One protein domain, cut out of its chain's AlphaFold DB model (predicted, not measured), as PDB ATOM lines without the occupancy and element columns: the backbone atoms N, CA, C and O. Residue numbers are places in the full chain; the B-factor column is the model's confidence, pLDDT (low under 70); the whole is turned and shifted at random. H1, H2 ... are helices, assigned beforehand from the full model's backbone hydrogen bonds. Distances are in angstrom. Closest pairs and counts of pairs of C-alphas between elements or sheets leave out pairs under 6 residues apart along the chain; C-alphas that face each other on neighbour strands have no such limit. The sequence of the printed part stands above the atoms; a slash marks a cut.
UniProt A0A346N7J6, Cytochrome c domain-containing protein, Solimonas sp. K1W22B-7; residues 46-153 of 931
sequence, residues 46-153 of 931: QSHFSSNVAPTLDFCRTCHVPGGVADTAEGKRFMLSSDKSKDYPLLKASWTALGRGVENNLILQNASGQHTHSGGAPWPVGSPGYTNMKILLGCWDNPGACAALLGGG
ATOM      1  N   GLN A  46     141.385 191.190 180.963       91.25
ATOM      2  CA  GLN A  46     140.499 190.028 181.112       91.25
ATOM      3  C   GLN A  46     141.278 188.787 181.546       91.25
ATOM      4  O   GLN A  46     140.819 188.027 182.405       91.25
ATOM      5  N   SER A  47     142.488 188.615 181.023       90.12
ATOM      6  CA  SER A  47     143.457 187.621 181.469       90.12
ATOM      7  C   SER A  47     143.906 187.899 182.905       90.12
ATOM      8  O   SER A  47     143.952 186.966 183.713       90.12
ATOM      9  N   HIS A  48     144.147 189.170 183.258       91.81
ATOM     10  CA  HIS A  48     144.442 189.570 184.641       91.81
ATOM     11  C   HIS A  48     143.275 189.284 185.572       91.81
ATOM     12  O   HIS A  48     143.464 188.658 186.610       91.81
ATOM     13  N   PHE A  49     142.060 189.674 185.178       93.12
ATOM     14  CA  PHE A  49     140.862 189.368 185.946       93.12
ATOM     15  C   PHE A  49     140.743 187.867 186.209       93.12
ATOM     16  O   PHE A  49     140.660 187.454 187.361       93.12
ATOM     17  N   SER A  50     140.788 187.052 185.156       89.56
ATOM     18  CA  SER A  50     140.552 185.608 185.257       89.56
ATOM     19  C   SER A  50     141.590 184.909 186.136       89.56
ATOM     20  O   SER A  50     141.250 183.984 186.865       89.56
ATOM     21  N   SER A  51     142.845 185.367 186.089       87.50
ATOM     22  CA  SER A  51     143.953 184.734 186.815       87.50
ATOM     23  C   SER A  51     144.091 185.233 188.254       87.50
ATOM     24  O   SER A  51     144.462 184.462 189.135       87.50
ATOM     25  N   ASN A  52     143.806 186.519 188.497       88.38
ATOM     26  CA  ASN A  52     144.235 187.208 189.716       88.38
ATOM     27  C   ASN A  52     143.098 187.850 190.530       88.38
ATOM     28  O   ASN A  52     143.313 188.160 191.701       88.38
ATOM     29  N   VAL A  53     141.916 188.068 189.938       91.12
ATOM     30  CA  VAL A  53     140.771 188.733 190.599       91.12
ATOM     31  C   VAL A  53     139.574 187.798 190.751       91.12
ATOM     32  O   VAL A  53     139.011 187.694 191.833       91.12
ATOM     33  N   ALA A  54     139.193 187.071 189.701       90.00
ATOM     34  CA  ALA A  54     138.057 186.154 189.729       90.00
ATOM     35  C   ALA A  54     138.113 185.142 190.895       90.00
ATOM     36  O   ALA A  54     137.084 184.959 191.548       90.00
ATOM     37  N   PRO A  55     139.279 184.550 191.247       86.00
ATOM     38  CA  PRO A  55     139.359 183.626 192.379       86.00
ATOM     39  C   PRO A  55     139.033 184.263 193.738       86.00
ATOM     40  O   PRO A  55     138.595 183.565 194.648       86.00
ATOM     41  N   THR A  56     139.227 185.576 193.901       85.50
ATOM     42  CA  THR A  56     138.984 186.264 195.178       85.50
ATOM     43  C   THR A  56     137.536 186.734 195.332       85.50
ATOM     44  O   THR A  56     137.118 187.042 196.449       85.50
ATOM     45  N   LEU A  57     136.752 186.759 194.247       90.06
ATOM     46  CA  LEU A  57     135.341 187.165 194.262       90.06
ATOM     47  C   LEU A  57     134.411 186.144 194.914       90.06
ATOM     48  O   LEU A  57     133.303 186.504 195.304       90.06
ATOM     49  N   ASP A  58     134.841 184.890 195.062       87.56
ATOM     50  CA  ASP A  58     134.019 183.856 195.696       87.56
ATOM     51  C   ASP A  58     133.683 184.194 197.153       87.56
ATOM     52  O   ASP A  58     132.582 183.890 197.603       87.56
ATOM     53  N   PHE A  59     134.567 184.913 197.857       89.00
ATOM     54  CA  PHE A  59     134.243 185.464 199.172       89.00
ATOM     55  C   PHE A  59     133.019 186.382 199.094       89.00
ATOM     56  O   PHE A  59     132.019 186.139 199.767       89.00
ATOM     57  N   CYS A  60     133.073 187.399 198.230       91.94
ATOM     58  CA  CYS A  60     131.997 188.375 198.068       91.94
ATOM     59  C   CYS A  60     130.700 187.714 197.585       91.94
ATOM     60  O   CYS A  60     129.618 188.101 198.019       91.94
ATOM     61  N   ARG A  61     130.803 186.691 196.727       92.75
ATOM     62  CA  ARG A  61     129.659 185.925 196.212       92.75
ATOM     63  C   ARG A  61     128.854 185.255 197.320       92.75
ATOM     64  O   ARG A  61     127.657 185.086 197.139       92.75
ATOM     65  N   THR A  62     129.473 184.919 198.453       93.00
ATOM     66  CA  THR A  62     128.766 184.334 199.605       93.00
ATOM     67  C   THR A  62     127.552 185.179 199.996       93.00
ATOM     68  O   THR A  62     126.473 184.631 200.183       93.00
ATOM     69  N   CYS A  63     127.702 186.510 200.038       95.19
ATOM     70  CA  CYS A  63     126.629 187.431 200.426       95.19
ATOM     71  C   CYS A  63     125.980 188.152 199.229       95.19
ATOM     72  O   CYS A  63     124.779 188.411 199.250       95.19
ATOM     73  N   HIS A  64     126.754 188.478 198.187       95.31
ATOM     74  CA  HIS A  64     126.314 189.264 197.026       95.31
ATOM     75  C   HIS A  64     125.761 188.391 195.895       95.31
ATOM     76  O   HIS A  64     126.255 188.412 194.765       95.31
ATOM     77  N   VAL A  65     124.719 187.622 196.195       92.25
ATOM     78  CA  VAL A  65     123.949 186.821 195.230       92.25
ATOM     79  C   VAL A  65     122.458 187.094 195.397       92.25
ATOM     80  O   VAL A  65     122.046 187.479 196.488       92.25
ATOM     81  N   PRO A  66     121.634 186.920 194.348       90.94
ATOM     82  CA  PRO A  66     120.191 187.108 194.467       90.94
ATOM     83  C   PRO A  66     119.605 186.305 195.637       90.94
ATOM     84  O   PRO A  66     119.827 185.096 195.718       90.94
ATOM     85  N   GLY A  67     118.870 186.977 196.525       88.56
ATOM     86  CA  GLY A  67     118.316 186.393 197.753       88.56
ATOM     87  C   GLY A  67     119.313 186.159 198.899       88.56
ATOM     88  O   GLY A  67     118.928 185.566 199.902       88.56
ATOM     89  N   GLY A  68     120.573 186.582 198.767       92.50
ATOM     90  CA  GLY A  68     121.540 186.618 199.869       92.50
ATOM     91  C   GLY A  68     121.386 187.867 200.743       92.50
ATOM     92  O   GLY A  68     120.708 188.820 200.364       92.50
ATOM     93  N   VAL A  69     122.073 187.901 201.888       95.25
ATOM     94  CA  VAL A  69     121.993 188.995 202.879       95.25
ATOM     95  C   VAL A  69     122.429 190.358 202.332       95.25
ATOM     96  O   VAL A  69     122.057 191.386 202.887       95.25
ATOM     97  N   ALA A  70     123.198 190.393 201.236       94.25
ATOM     98  CA  ALA A  70     123.578 191.641 200.576       94.25
ATOM     99  C   ALA A  70     122.643 192.039 199.416       94.25
ATOM    100  O   ALA A  70     122.890 193.058 198.777       94.25
ATOM    101  N   ASP A  71     121.557 191.306 199.133       94.50
ATOM    102  CA  ASP A  71     120.539 191.684 198.132       94.50
ATOM    103  C   ASP A  71     119.587 192.778 198.662       94.50
ATOM    104  O   ASP A  71     118.358 192.680 198.631       94.50
ATOM    105  N   THR A  72     120.175 193.856 199.175       92.31
ATOM    106  CA  THR A  72     119.475 195.039 199.680       92.31
ATOM    107  C   THR A  72     119.344 196.099 198.582       92.31
ATOM    108  O   THR A  72     119.919 195.987 197.496       92.31
ATOM    109  N   ALA A  73     118.584 197.170 198.836       91.62
ATOM    110  CA  ALA A  73     118.453 198.271 197.874       91.62
ATOM    111  C   ALA A  73     119.814 198.888 197.492       91.62
ATOM    112  O   ALA A  73     120.043 199.193 196.323       91.62
ATOM    113  N   GLU A  74     120.719 199.025 198.461       87.94
ATOM    114  CA  GLU A  74     122.080 199.502 198.229       87.94
ATOM    115  C   GLU A  74     122.989 198.405 197.666       87.94
ATOM    116  O   GLU A  74     123.702 198.636 196.683       87.94
ATOM    117  N   GLY A  75     122.916 197.196 198.226       90.88
ATOM    118  CA  GLY A  75     123.746 196.068 197.815       90.88
ATOM    119  C   GLY A  75     123.530 195.642 196.361       90.88
ATOM    120  O   GLY A  75     124.475 195.208 195.711       90.88
ATOM    121  N   LYS A  76     122.361 195.928 195.766       94.19
ATOM    122  CA  LYS A  76     122.089 195.748 194.321       94.19
ATOM    123  C   LYS A  76     123.051 196.479 193.382       94.19
ATOM    124  O   LYS A  76     123.113 196.143 192.199       94.19
ATOM    125  N   ARG A  77     123.815 197.459 193.876       95.00
ATOM    126  CA  ARG A  77     124.896 198.120 193.120       95.00
ATOM    127  C   ARG A  77     126.114 197.214 192.914       95.00
ATOM    128  O   ARG A  77     126.936 197.527 192.057       95.00
ATOM    129  N   PHE A  78     126.218 196.112 193.658       95.25
ATOM    130  CA  PHE A  78     127.228 195.069 193.509       95.25
ATOM    131  C   PHE A  78     126.597 193.689 193.734       95.25
ATOM    132  O   PHE A  78     126.420 193.252 194.866       95.25
ATOM    133  N   MET A  79     126.280 192.984 192.647       95.25
ATOM    134  CA  MET A  79     125.739 191.623 192.706       95.25
ATOM    135  C   MET A  79     126.484 190.714 191.738       95.25
ATOM    136  O   MET A  79     126.761 191.084 190.595       95.25
ATOM    137  N   LEU A  80     126.773 189.504 192.198       94.50
ATOM    138  CA  LEU A  80     127.385 188.441 191.415       94.50
ATOM    139  C   LEU A  80     126.336 187.387 191.039       94.50
ATOM    140  O   LEU A  80     125.215 187.362 191.549       94.50
ATOM    141  N   SER A  81     126.689 186.511 190.099       89.38
ATOM    142  CA  SER A  81     125.839 185.392 189.671       89.38
ATOM    143  C   SER A  81     126.359 184.066 190.225       89.38
ATOM    144  O   SER A  81     127.527 183.947 190.573       89.38
ATOM    145  N   SER A  82     125.523 183.029 190.258       84.88
ATOM    146  CA  SER A  82     126.002 181.647 190.394       84.88
ATOM    147  C   SER A  82     126.894 181.217 189.219       84.88
ATOM    148  O   SER A  82     127.751 180.349 189.372       84.88
ATOM    149  N   ASP A  83     126.731 181.847 188.052       89.56
ATOM    150  CA  ASP A  83     127.552 181.622 186.867       89.56
ATOM    151  C   ASP A  83     128.774 182.552 186.868       89.56
ATOM    152  O   ASP A  83     128.685 183.722 186.478       89.56
ATOM    153  N   LYS A  84     129.927 182.010 187.275       90.75
ATOM    154  CA  LYS A  84     131.202 182.745 187.365       90.75
ATOM    155  C   LYS A  84     131.662 183.336 186.028       90.75
ATOM    156  O   LYS A  84     132.421 184.302 186.013       90.75
ATOM    157  N   SER A  85     131.186 182.820 184.890       90.62
ATOM    158  CA  SER A  85     131.529 183.391 183.576       90.62
ATOM    159  C   SER A  85     130.989 184.817 183.390       90.62
ATOM    160  O   SER A  85     131.493 185.574 182.559       90.62
ATOM    161  N   LYS A  86     129.998 185.218 184.199       93.19
ATOM    162  CA  LYS A  86     129.394 186.557 184.184       93.19
ATOM    163  C   LYS A  86     130.087 187.553 185.112       93.19
ATOM    164  O   LYS A  86     129.714 188.724 185.106       93.19
ATOM    165  N   ASP A  87     131.086 187.139 185.885       93.75
ATOM    166  CA  ASP A  87     131.663 187.997 186.922       93.75
ATOM    167  C   ASP A  87     132.353 189.237 186.353       93.75
ATOM    168  O   ASP A  87     132.148 190.328 186.870       93.75
ATOM    169  N   TYR A  88     133.119 189.112 185.263       95.38
ATOM    170  CA  TYR A  88     133.794 190.265 184.652       95.38
ATOM    171  C   TYR A  88     132.809 191.378 184.238       95.38
ATOM    172  O   TYR A  88     132.981 192.520 184.682       95.38
ATOM    173  N   PRO A  89     131.768 191.107 183.415       95.69
ATOM    174  CA  PRO A  89     130.816 192.148 183.040       95.69
ATOM    175  C   PRO A  89     129.994 192.671 184.229       95.69
ATOM    176  O   PRO A  89     129.732 193.873 184.278       95.69
ATOM    177  N   LEU A  90     129.628 191.823 185.200       95.75
ATOM    178  CA  LEU A  90     128.905 192.251 186.407       95.75
ATOM    179  C   LEU A  90     129.760 193.151 187.305       95.75
ATOM    180  O   LEU A  90     129.294 194.201 187.752       95.75
ATOM    181  N   LEU A  91     131.028 192.803 187.516       96.12
ATOM    182  CA  LEU A  91     131.965 193.599 188.303       96.12
ATOM    183  C   LEU A  91     132.203 194.971 187.658       96.12
ATOM    184  O   LEU A  91     132.173 195.990 188.345       96.12
ATOM    185  N   LYS A  92     132.359 195.027 186.329       96.12
ATOM    186  CA  LYS A  92     132.518 196.292 185.590       96.12
ATOM    187  C   LYS A  92     131.264 197.174 185.649       96.12
ATOM    188  O   LYS A  92     131.365 198.400 185.759       96.12
ATOM    189  N   ALA A  93     130.079 196.565 185.591       96.44
ATOM    190  CA  ALA A  93     128.818 197.277 185.794       96.44
ATOM    191  C   ALA A  93     128.722 197.833 187.225       96.44
ATOM    192  O   ALA A  93     128.378 199.002 187.403       96.44
ATOM    193  N   SER A  94     129.121 197.036 188.218       96.44
ATOM    194  CA  SER A  94     129.130 197.424 189.633       96.44
ATOM    195  C   SER A  94     130.090 198.584 189.895       96.44
ATOM    196  O   SER A  94     129.715 199.572 190.517       96.44
ATOM    197  N   TRP A  95     131.295 198.543 189.319       96.94
ATOM    198  CA  TRP A  95     132.249 199.657 189.351       96.94
ATOM    199  C   TRP A  95     131.631 200.966 188.837       96.94
ATOM    200  O   TRP A  95     131.801 202.022 189.447       96.94
ATOM    201  N   THR A  96     130.850 200.896 187.752       95.50
ATOM    202  CA  THR A  96     130.136 202.063 187.213       95.50
ATOM    203  C   THR A  96     129.033 202.541 188.160       95.50
ATOM    204  O   THR A  96     128.939 203.738 188.424       95.50
ATOM    205  N   ALA A  97     128.223 201.624 188.698       95.06
ATOM    206  CA  ALA A  97     127.150 201.936 189.643       95.06
ATOM    207  C   ALA A  97     127.670 202.499 190.980       95.06
ATOM    208  O   ALA A  97     126.975 203.263 191.654       95.06
ATOM    209  N   LEU A  98     128.904 202.154 191.352       94.31
ATOM    210  CA  LEU A  98     129.606 202.614 192.550       94.31
ATOM    211  C   LEU A  98     130.442 203.885 192.319       94.31
ATOM    212  O   LEU A  98     131.233 204.259 193.177       94.31
ATOM    213  N   GLY A  99     130.239 204.582 191.195       90.00
ATOM    214  CA  GLY A  99     130.800 205.920 190.966       90.00
ATOM    215  C   GLY A  99     132.146 205.962 190.236       90.00
ATOM    216  O   GLY A  99     132.724 207.041 190.130       90.00
ATOM    217  N   ARG A 100     132.611 204.837 189.670       94.25
ATOM    218  CA  ARG A 100     133.908 204.700 188.970       94.25
ATOM    219  C   ARG A 100     135.114 205.034 189.870       94.25
ATOM    220  O   ARG A 100     134.995 204.978 191.092       94.25
ATOM    221  N   GLY A 101     136.285 205.295 189.283       95.38
ATOM    222  CA  GLY A 101     137.529 205.555 190.007       95.38
ATOM    223  C   GLY A 101     138.241 204.291 190.491       95.38
ATOM    224  O   GLY A 101     137.798 203.168 190.247       95.38
ATOM    225  N   VAL A 102     139.369 204.486 191.175       94.75
ATOM    226  CA  VAL A 102     140.217 203.400 191.689       94.75
ATOM    227  C   VAL A 102     140.117 203.329 193.214       94.75
ATOM    228  O   VAL A 102     139.270 202.613 193.729       94.75
ATOM    229  N   GLU A 103     140.924 204.099 193.950       93.06
ATOM    230  CA  GLU A 103     141.035 204.003 195.420       93.06
ATOM    231  C   GLU A 103     139.817 204.565 196.166       93.06
ATOM    232  O   GLU A 103     139.519 204.149 197.279       93.06
ATOM    233  N   ASN A 104     139.080 205.480 195.532       92.62
ATOM    234  CA  ASN A 104     137.850 206.043 196.092       92.62
ATOM    235  C   ASN A 104     136.608 205.184 195.802       92.62
ATOM    236  O   ASN A 104     135.499 205.567 196.163       92.62
ATOM    237  N   ASN A 105     136.763 204.057 195.100       94.88
ATOM    238  CA  ASN A 105     135.643 203.191 194.766       94.88
ATOM    239  C   ASN A 105     135.311 202.254 195.937       94.88
ATOM    240  O   ASN A 105     136.198 201.588 196.478       94.88
ATOM    241  N   LEU A 106     134.022 202.134 196.267       92.81
ATOM    242  CA  LEU A 106     133.543 201.316 197.388       92.81
ATOM    243  C   LEU A 106     133.917 199.828 197.278       92.81
ATOM    244  O   LEU A 106     134.056 199.176 198.307       92.81
ATOM    245  N   ILE A 107     134.160 199.289 196.072       93.81
ATOM    246  CA  ILE A 107     134.655 197.906 195.909       93.81
ATOM    247  C   ILE A 107     135.983 197.712 196.652       93.81
ATOM    248  O   ILE A 107     136.166 196.706 197.331       93.81
ATOM    249  N   LEU A 108     136.912 198.667 196.526       93.12
ATOM    250  CA  LEU A 108     138.193 198.606 197.228       93.12
ATOM    251  C   LEU A 108     138.067 199.047 198.681       93.12
ATOM    252  O   LEU A 108     138.674 198.418 199.544       93.12
ATOM    253  N   GLN A 109     137.294 200.098 198.967       92.94
ATOM    254  CA  GLN A 109     137.202 200.628 200.330       92.94
ATOM    255  C   GLN A 109     136.558 199.626 201.294       92.94
ATOM    256  O   GLN A 109     137.137 199.349 202.345       92.94
ATOM    257  N   ASN A 110     135.437 199.011 200.903       91.25
ATOM    258  CA  ASN A 110     134.749 198.010 201.722       91.25
ATOM    259  C   ASN A 110     135.621 196.768 201.914       91.25
ATOM    260  O   ASN A 110     135.802 196.288 203.028       91.25
ATOM    261  N   ALA A 111     136.220 196.261 200.832       90.44
ATOM    262  CA  ALA A 111     137.010 195.040 200.908       90.44
ATOM    263  C   ALA A 111     138.334 195.215 201.670       90.44
ATOM    264  O   ALA A 111     138.897 194.222 202.123       90.44
ATOM    265  N   SER A 112     138.832 196.444 201.818       89.88
ATOM    266  CA  SER A 112     140.089 196.739 202.518       89.88
ATOM    267  C   SER A 112     139.932 197.219 203.953       89.88
ATOM    268  O   SER A 112     140.946 197.396 204.627       89.88
ATOM    269  N   GLY A 113     138.696 197.416 204.420       85.62
ATOM    270  CA  GLY A 113     138.405 197.962 205.747       85.62
ATOM    271  C   GLY A 113     138.595 199.477 205.852       85.62
ATOM    272  O   GLY A 113     138.585 200.017 206.951       85.62
ATOM    273  N   GLN A 114     138.768 200.180 204.727       87.62
ATOM    274  CA  GLN A 114     138.775 201.651 204.699       87.62
ATOM    275  C   GLN A 114     137.367 202.246 204.832       87.62
ATOM    276  O   GLN A 114     137.224 203.408 205.202       87.62
ATOM    277  N   HIS A 115     136.346 201.452 204.516       87.56
ATOM    278  CA  HIS A 115     134.947 201.721 204.810       87.56
ATOM    279  C   HIS A 115     134.374 200.512 205.551       87.56
ATOM    280  O   HIS A 115     134.730 199.371 205.237       87.56
ATOM    281  N   THR A 116     133.497 200.755 206.523       84.94
ATOM    282  CA  THR A 116     132.878 199.682 207.299       84.94
ATOM    283  C   THR A 116     131.989 198.820 206.409       84.94
ATOM    284  O   THR A 116     131.334 199.295 205.485       84.94
ATOM    285  N   HIS A 117     132.018 197.508 206.613       90.88
ATOM    286  CA  HIS A 117     131.275 196.586 205.772       90.88
ATOM    287  C   HIS A 117     130.909 195.338 206.567       90.88
ATOM    288  O   HIS A 117     131.773 194.703 207.166       90.88
ATOM    289  N   SER A 118     129.635 194.939 206.522       90.31
ATOM    290  CA  SER A 118     129.136 193.776 207.280       90.31
ATOM    291  C   SER A 118     129.794 192.455 206.846       90.31
ATOM    292  O   SER A 118     129.839 191.495 207.609       90.31
ATOM    293  N   GLY A 119     130.334 192.409 205.623       88.56
ATOM    294  CA  GLY A 119     131.119 191.284 205.116       88.56
ATOM    295  C   GLY A 119     132.597 191.288 205.529       88.56
ATOM    296  O   GLY A 119     133.334 190.408 205.093       88.56
ATOM    297  N   GLY A 120     133.051 192.275 206.305       88.25
ATOM    298  CA  GLY A 120     134.451 192.421 206.697       88.25
ATOM    299  C   GLY A 120     135.371 192.950 205.602       88.25
ATOM    300  O   GLY A 120     134.919 193.406 204.550       88.25
ATOM    301  N   ALA A 121     136.678 192.833 205.861       87.81
ATOM    302  CA  ALA A 121     137.768 193.326 205.017       87.81
ATOM    303  C   ALA A 121     138.618 192.175 204.423       87.81
ATOM    304  O   ALA A 121     139.759 191.964 204.838       87.81
ATOM    305  N   PRO A 122     138.095 191.395 203.454       85.88
ATOM    306  CA  PRO A 122     138.796 190.238 202.884       85.88
ATOM    307  C   PRO A 122     140.067 190.589 202.090       85.88
ATOM    308  O   PRO A 122     140.888 189.706 201.835       85.88
ATOM    309  N   TRP A 123     140.237 191.845 201.667       88.69
ATOM    310  CA  TRP A 123     141.373 192.345 200.886       88.69
ATOM    311  C   TRP A 123     142.050 193.540 201.581       88.69
ATOM    312  O   TRP A 123     141.988 194.657 201.057       88.69
ATOM    313  N   PRO A 124     142.745 193.338 202.717       87.38
ATOM    314  CA  PRO A 124     143.467 194.411 203.398       87.38
ATOM    315  C   PRO A 124     144.412 195.161 202.453       87.38
ATOM    316  O   PRO A 124     144.936 194.582 201.491       87.38
ATOM    317  N   VAL A 125     144.654 196.445 202.726       90.00
ATOM    318  CA  VAL A 125     145.538 197.286 201.903       90.00
ATOM    319  C   VAL A 125     146.912 196.621 201.746       90.00
ATOM    320  O   VAL A 125     147.553 196.240 202.720       90.00
ATOM    321  N   GLY A 126     147.364 196.473 200.498       86.94
ATOM    322  CA  GLY A 126     148.640 195.823 200.163       86.94
ATOM    323  C   GLY A 126     148.571 194.300 199.986       86.94
ATOM    324  O   GLY A 126     149.537 193.706 199.513       86.94
ATOM    325  N   SER A 127     147.434 193.661 200.281       87.88
ATOM    326  CA  SER A 127     147.219 192.243 199.966       87.88
ATOM    327  C   SER A 127     147.208 191.979 198.448       87.88
ATOM    328  O   SER A 127     146.963 192.901 197.655       87.88
ATOM    329  N   PRO A 128     147.409 190.721 198.005       89.75
ATOM    330  CA  PRO A 128     147.249 190.359 196.599       89.75
ATOM    331  C   PRO A 128     145.865 190.696 196.037       89.75
ATOM    332  O   PRO A 128     145.773 191.272 194.955       89.75
ATOM    333  N   GLY A 129     144.793 190.418 196.790       89.81
ATOM    334  CA  GLY A 129     143.421 190.754 196.389       89.81
ATOM    335  C   GLY A 129     143.237 192.257 196.161       89.81
ATOM    336  O   GLY A 129     142.755 192.665 195.104       89.81
ATOM    337  N   TYR A 130     143.721 193.080 197.096       92.62
ATOM    338  CA  TYR A 130     143.669 194.538 196.987       92.62
ATOM    339  C   TYR A 130     144.455 195.045 195.776       92.62
ATOM    340  O   TYR A 130     143.943 195.811 194.961       92.62
ATOM    341  N   THR A 131     145.698 194.586 195.634       94.06
ATOM    342  CA  THR A 131     146.612 195.016 194.568       94.06
ATOM    343  C   THR A 131     146.061 194.663 193.190       94.06
ATOM    344  O   THR A 131     146.008 195.513 192.300       94.06
ATOM    345  N   ASN A 132     145.581 193.431 193.016       93.81
ATOM    346  CA  ASN A 132     145.058 192.968 191.736       93.81
ATOM    347  C   ASN A 132     143.733 193.637 191.367       93.81
ATOM    348  O   ASN A 132     143.551 193.980 190.196       93.81
ATOM    349  N   MET A 133     142.844 193.866 192.341       94.88
ATOM    350  CA  MET A 133     141.613 194.625 192.119       94.88
ATOM    351  C   MET A 133     141.929 196.083 191.764       94.88
ATOM    352  O   MET A 133     141.385 196.607 190.796       94.88
ATOM    353  N   LYS A 134     142.878 196.721 192.461       95.88
ATOM    354  CA  LYS A 134     143.343 198.084 192.157       95.88
ATOM    355  C   LYS A 134     143.871 198.217 190.731       95.88
ATOM    356  O   LYS A 134     143.519 199.175 190.045       95.88
ATOM    357  N   ILE A 135     144.666 197.253 190.267       95.44
ATOM    358  CA  ILE A 135     145.147 197.201 188.878       95.44
ATOM    359  C   ILE A 135     143.971 197.114 187.901       95.44
ATOM    360  O   ILE A 135     143.928 197.875 186.934       95.44
ATOM    361  N   LEU A 136     143.001 196.233 188.163       96.06
ATOM    362  CA  LEU A 136     141.834 196.059 187.298       96.06
ATOM    363  C   LEU A 136     140.980 197.332 187.209       96.06
ATOM    364  O   LEU A 136     140.640 197.761 186.107       96.06
ATOM    365  N   LEU A 137     140.678 197.963 188.349       96.81
ATOM    366  CA  LEU A 137     139.939 199.227 188.378       96.81
ATOM    367  C   LEU A 137     140.718 200.340 187.661       96.81
ATOM    368  O   LEU A 137     140.132 201.092 186.888       96.81
ATOM    369  N   GLY A 138     142.042 200.405 187.842       96.44
ATOM    370  CA  GLY A 138     142.910 201.356 187.141       96.44
ATOM    371  C   GLY A 138     142.922 201.167 185.624       96.44
ATOM    372  O   GLY A 138     142.902 202.148 184.883       96.44
ATOM    373  N   CYS A 139     142.876 199.922 185.147       95.88
ATOM    374  CA  CYS A 139     142.709 199.614 183.728       95.88
ATOM    375  C   CYS A 139     141.368 200.116 183.170       95.88
ATOM    376  O   CYS A 139     141.322 200.602 182.040       95.88
ATOM    377  N   TRP A 140     140.275 200.012 183.932       96.19
ATOM    378  CA  TRP A 140     138.966 200.522 183.505       96.19
ATOM    379  C   TRP A 140     138.866 202.045 183.553       96.19
ATOM    380  O   TRP A 140     138.226 202.633 182.681       96.19
ATOM    381  N   ASP A 141     139.498 202.668 184.546       96.44
ATOM    382  CA  ASP A 141     139.496 204.117 184.742       96.44
ATOM    383  C   ASP A 141     140.390 204.835 183.717       96.44
ATOM    384  O   ASP A 141     139.997 205.852 183.144       96.44
ATOM    385  N   ASN A 142     141.555 204.255 183.402       94.56
ATOM    386  CA  ASN A 142     142.472 204.753 182.380       94.56
ATOM    387  C   ASN A 142     142.977 203.625 181.454       94.56
ATOM    388  O   ASN A 142     144.090 203.112 181.635       94.56
ATOM    389  N   PRO A 143     142.216 203.285 180.394       91.62
ATOM    390  CA  PRO A 143     142.585 202.222 179.457       91.62
ATOM    391  C   PRO A 143     143.953 202.420 178.790       91.62
ATOM    392  O   PRO A 143     144.645 201.447 178.503       91.62
ATOM    393  N   GLY A 144     144.382 203.673 178.586       90.31
ATOM    394  CA  GLY A 144     145.677 203.994 177.978       90.31
ATOM    395  C   GLY A 144     146.883 203.655 178.861       90.31
ATOM    396  O   GLY A 144     147.971 203.422 178.341       90.31
ATOM    397  N   ALA A 145     146.695 203.588 180.182       89.12
ATOM    398  CA  ALA A 145     147.734 203.215 181.143       89.12
ATOM    399  C   ALA A 145     147.713 201.721 181.514       89.12
ATOM    400  O   ALA A 145     148.624 201.249 182.195       89.12
ATOM    401  N   CYS A 146     146.705 200.961 181.063       92.06
ATOM    402  CA  CYS A 146     146.471 199.593 181.526       92.06
ATOM    403  C   CYS A 146     147.672 198.665 181.299       92.06
ATOM    404  O   CYS A 146     148.092 197.975 182.224       92.06
ATOM    405  N   ALA A 147     148.305 198.713 180.121       87.94
ATOM    406  CA  ALA A 147     149.460 197.867 179.811       87.94
ATOM    407  C   ALA A 147     150.618 198.021 180.819       87.94
ATOM    408  O   ALA A 147     151.307 197.048 181.115       87.94
ATOM    409  N   ALA A 148     150.814 199.223 181.375       88.75
ATOM    410  CA  ALA A 148     151.820 199.463 182.408       88.75
ATOM    411  C   ALA A 148     151.385 198.929 183.785       88.75
ATOM    412  O   ALA A 148     152.216 198.420 184.533       88.75
ATOM    413  N   LEU A 149     150.089 199.008 184.109       90.81
ATOM    414  CA  LEU A 149     149.531 198.532 185.381       90.81
ATOM    415  C   LEU A 149     149.558 197.001 185.501       90.81
ATOM    416  O   LEU A 149     149.855 196.479 186.574       90.81
ATOM    417  N   LEU A 150     149.294 196.279 184.406       90.44
ATOM    418  CA  LEU A 150     149.231 194.808 184.385       90.44
ATOM    419  C   LEU A 150     150.545 194.129 184.806       90.44
ATOM    420  O   LEU A 150     150.523 193.017 185.330       90.44
ATOM    421  N   GLY A 151     151.687 194.805 184.634       83.81
ATOM    422  CA  GLY A 151     152.995 194.318 185.084       83.81
ATOM    423  C   GLY A 151     153.157 194.251 186.608       83.81
ATOM    424  O   GLY A 151     154.067 193.582 187.085       83.81
ATOM    425  N   GLY A 152     152.281 194.917 187.370       83.94
ATOM    426  CA  GLY A 152     152.252 194.870 188.835       83.94
ATOM    427  C   GLY A 152     151.382 193.751 189.413       83.94
ATOM    428  O   GLY A 152     151.230 193.680 190.630       83.94
ATOM    429  N   GLY A 153     150.773 192.914 188.564       82.06
ATOM    430  CA  GLY A 153     149.925 191.813 189.008       82.06
ATOM    431  C   GLY A 153     150.702 190.827 189.877       82.06
ATOM    432  O   GLY A 153     151.802 190.399 189.529       82.06
TER     433      GLY A 153
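What this domain is: This is residues 46 to 153 of the 931 residues of the protein "Cytochrome c domain-containing protein" of Solimonas sp. K1W22B-7 (UniProt A0A346N7J6). What shape? Kinked H1 crosses H4, middle of a row H3, H4, H5; H2, about perpendicular to H1, packs on it with residues 87 to 88 alone. What size? Compact and all helix, it has 108 printed residues with five named helices; the C-alphas' radius of gyration is 12.9 A, their spans 39 by 29 by 23 A.

Where its parts are: Where is H1? H1 is residues 46 to 61, 19.0 A long, C-alpha 46 at (140.499, 190.028, 181.112). The others? H2 is residues 84 to 97, H3 106 to 112, H4 128 to 141, and H5 143 to 152, with C-alpha 152 at (152.252, 194.870, 188.835).

How they stand to each other: What touches H1? Hub H4 does, at a steep tilt of 61 degrees, closest C-alphas 53 and 132, 6.1 A, and so does H2, with residues 87 to 88 alone, about perpendicular at 84 degrees, closest C-alphas 54 and 87, 7.2 A. And H4? H3 and H5 form helical hairpins with it. H4 has every O i to N i+4 pair within hydrogen-bond range, H5 2 of 6 and 4 of 7 O i to N i+3.

The domain as a whole: Any cut? The printed part has no cut. Long links? Residues 62 to 83 and 113 to 127 form them.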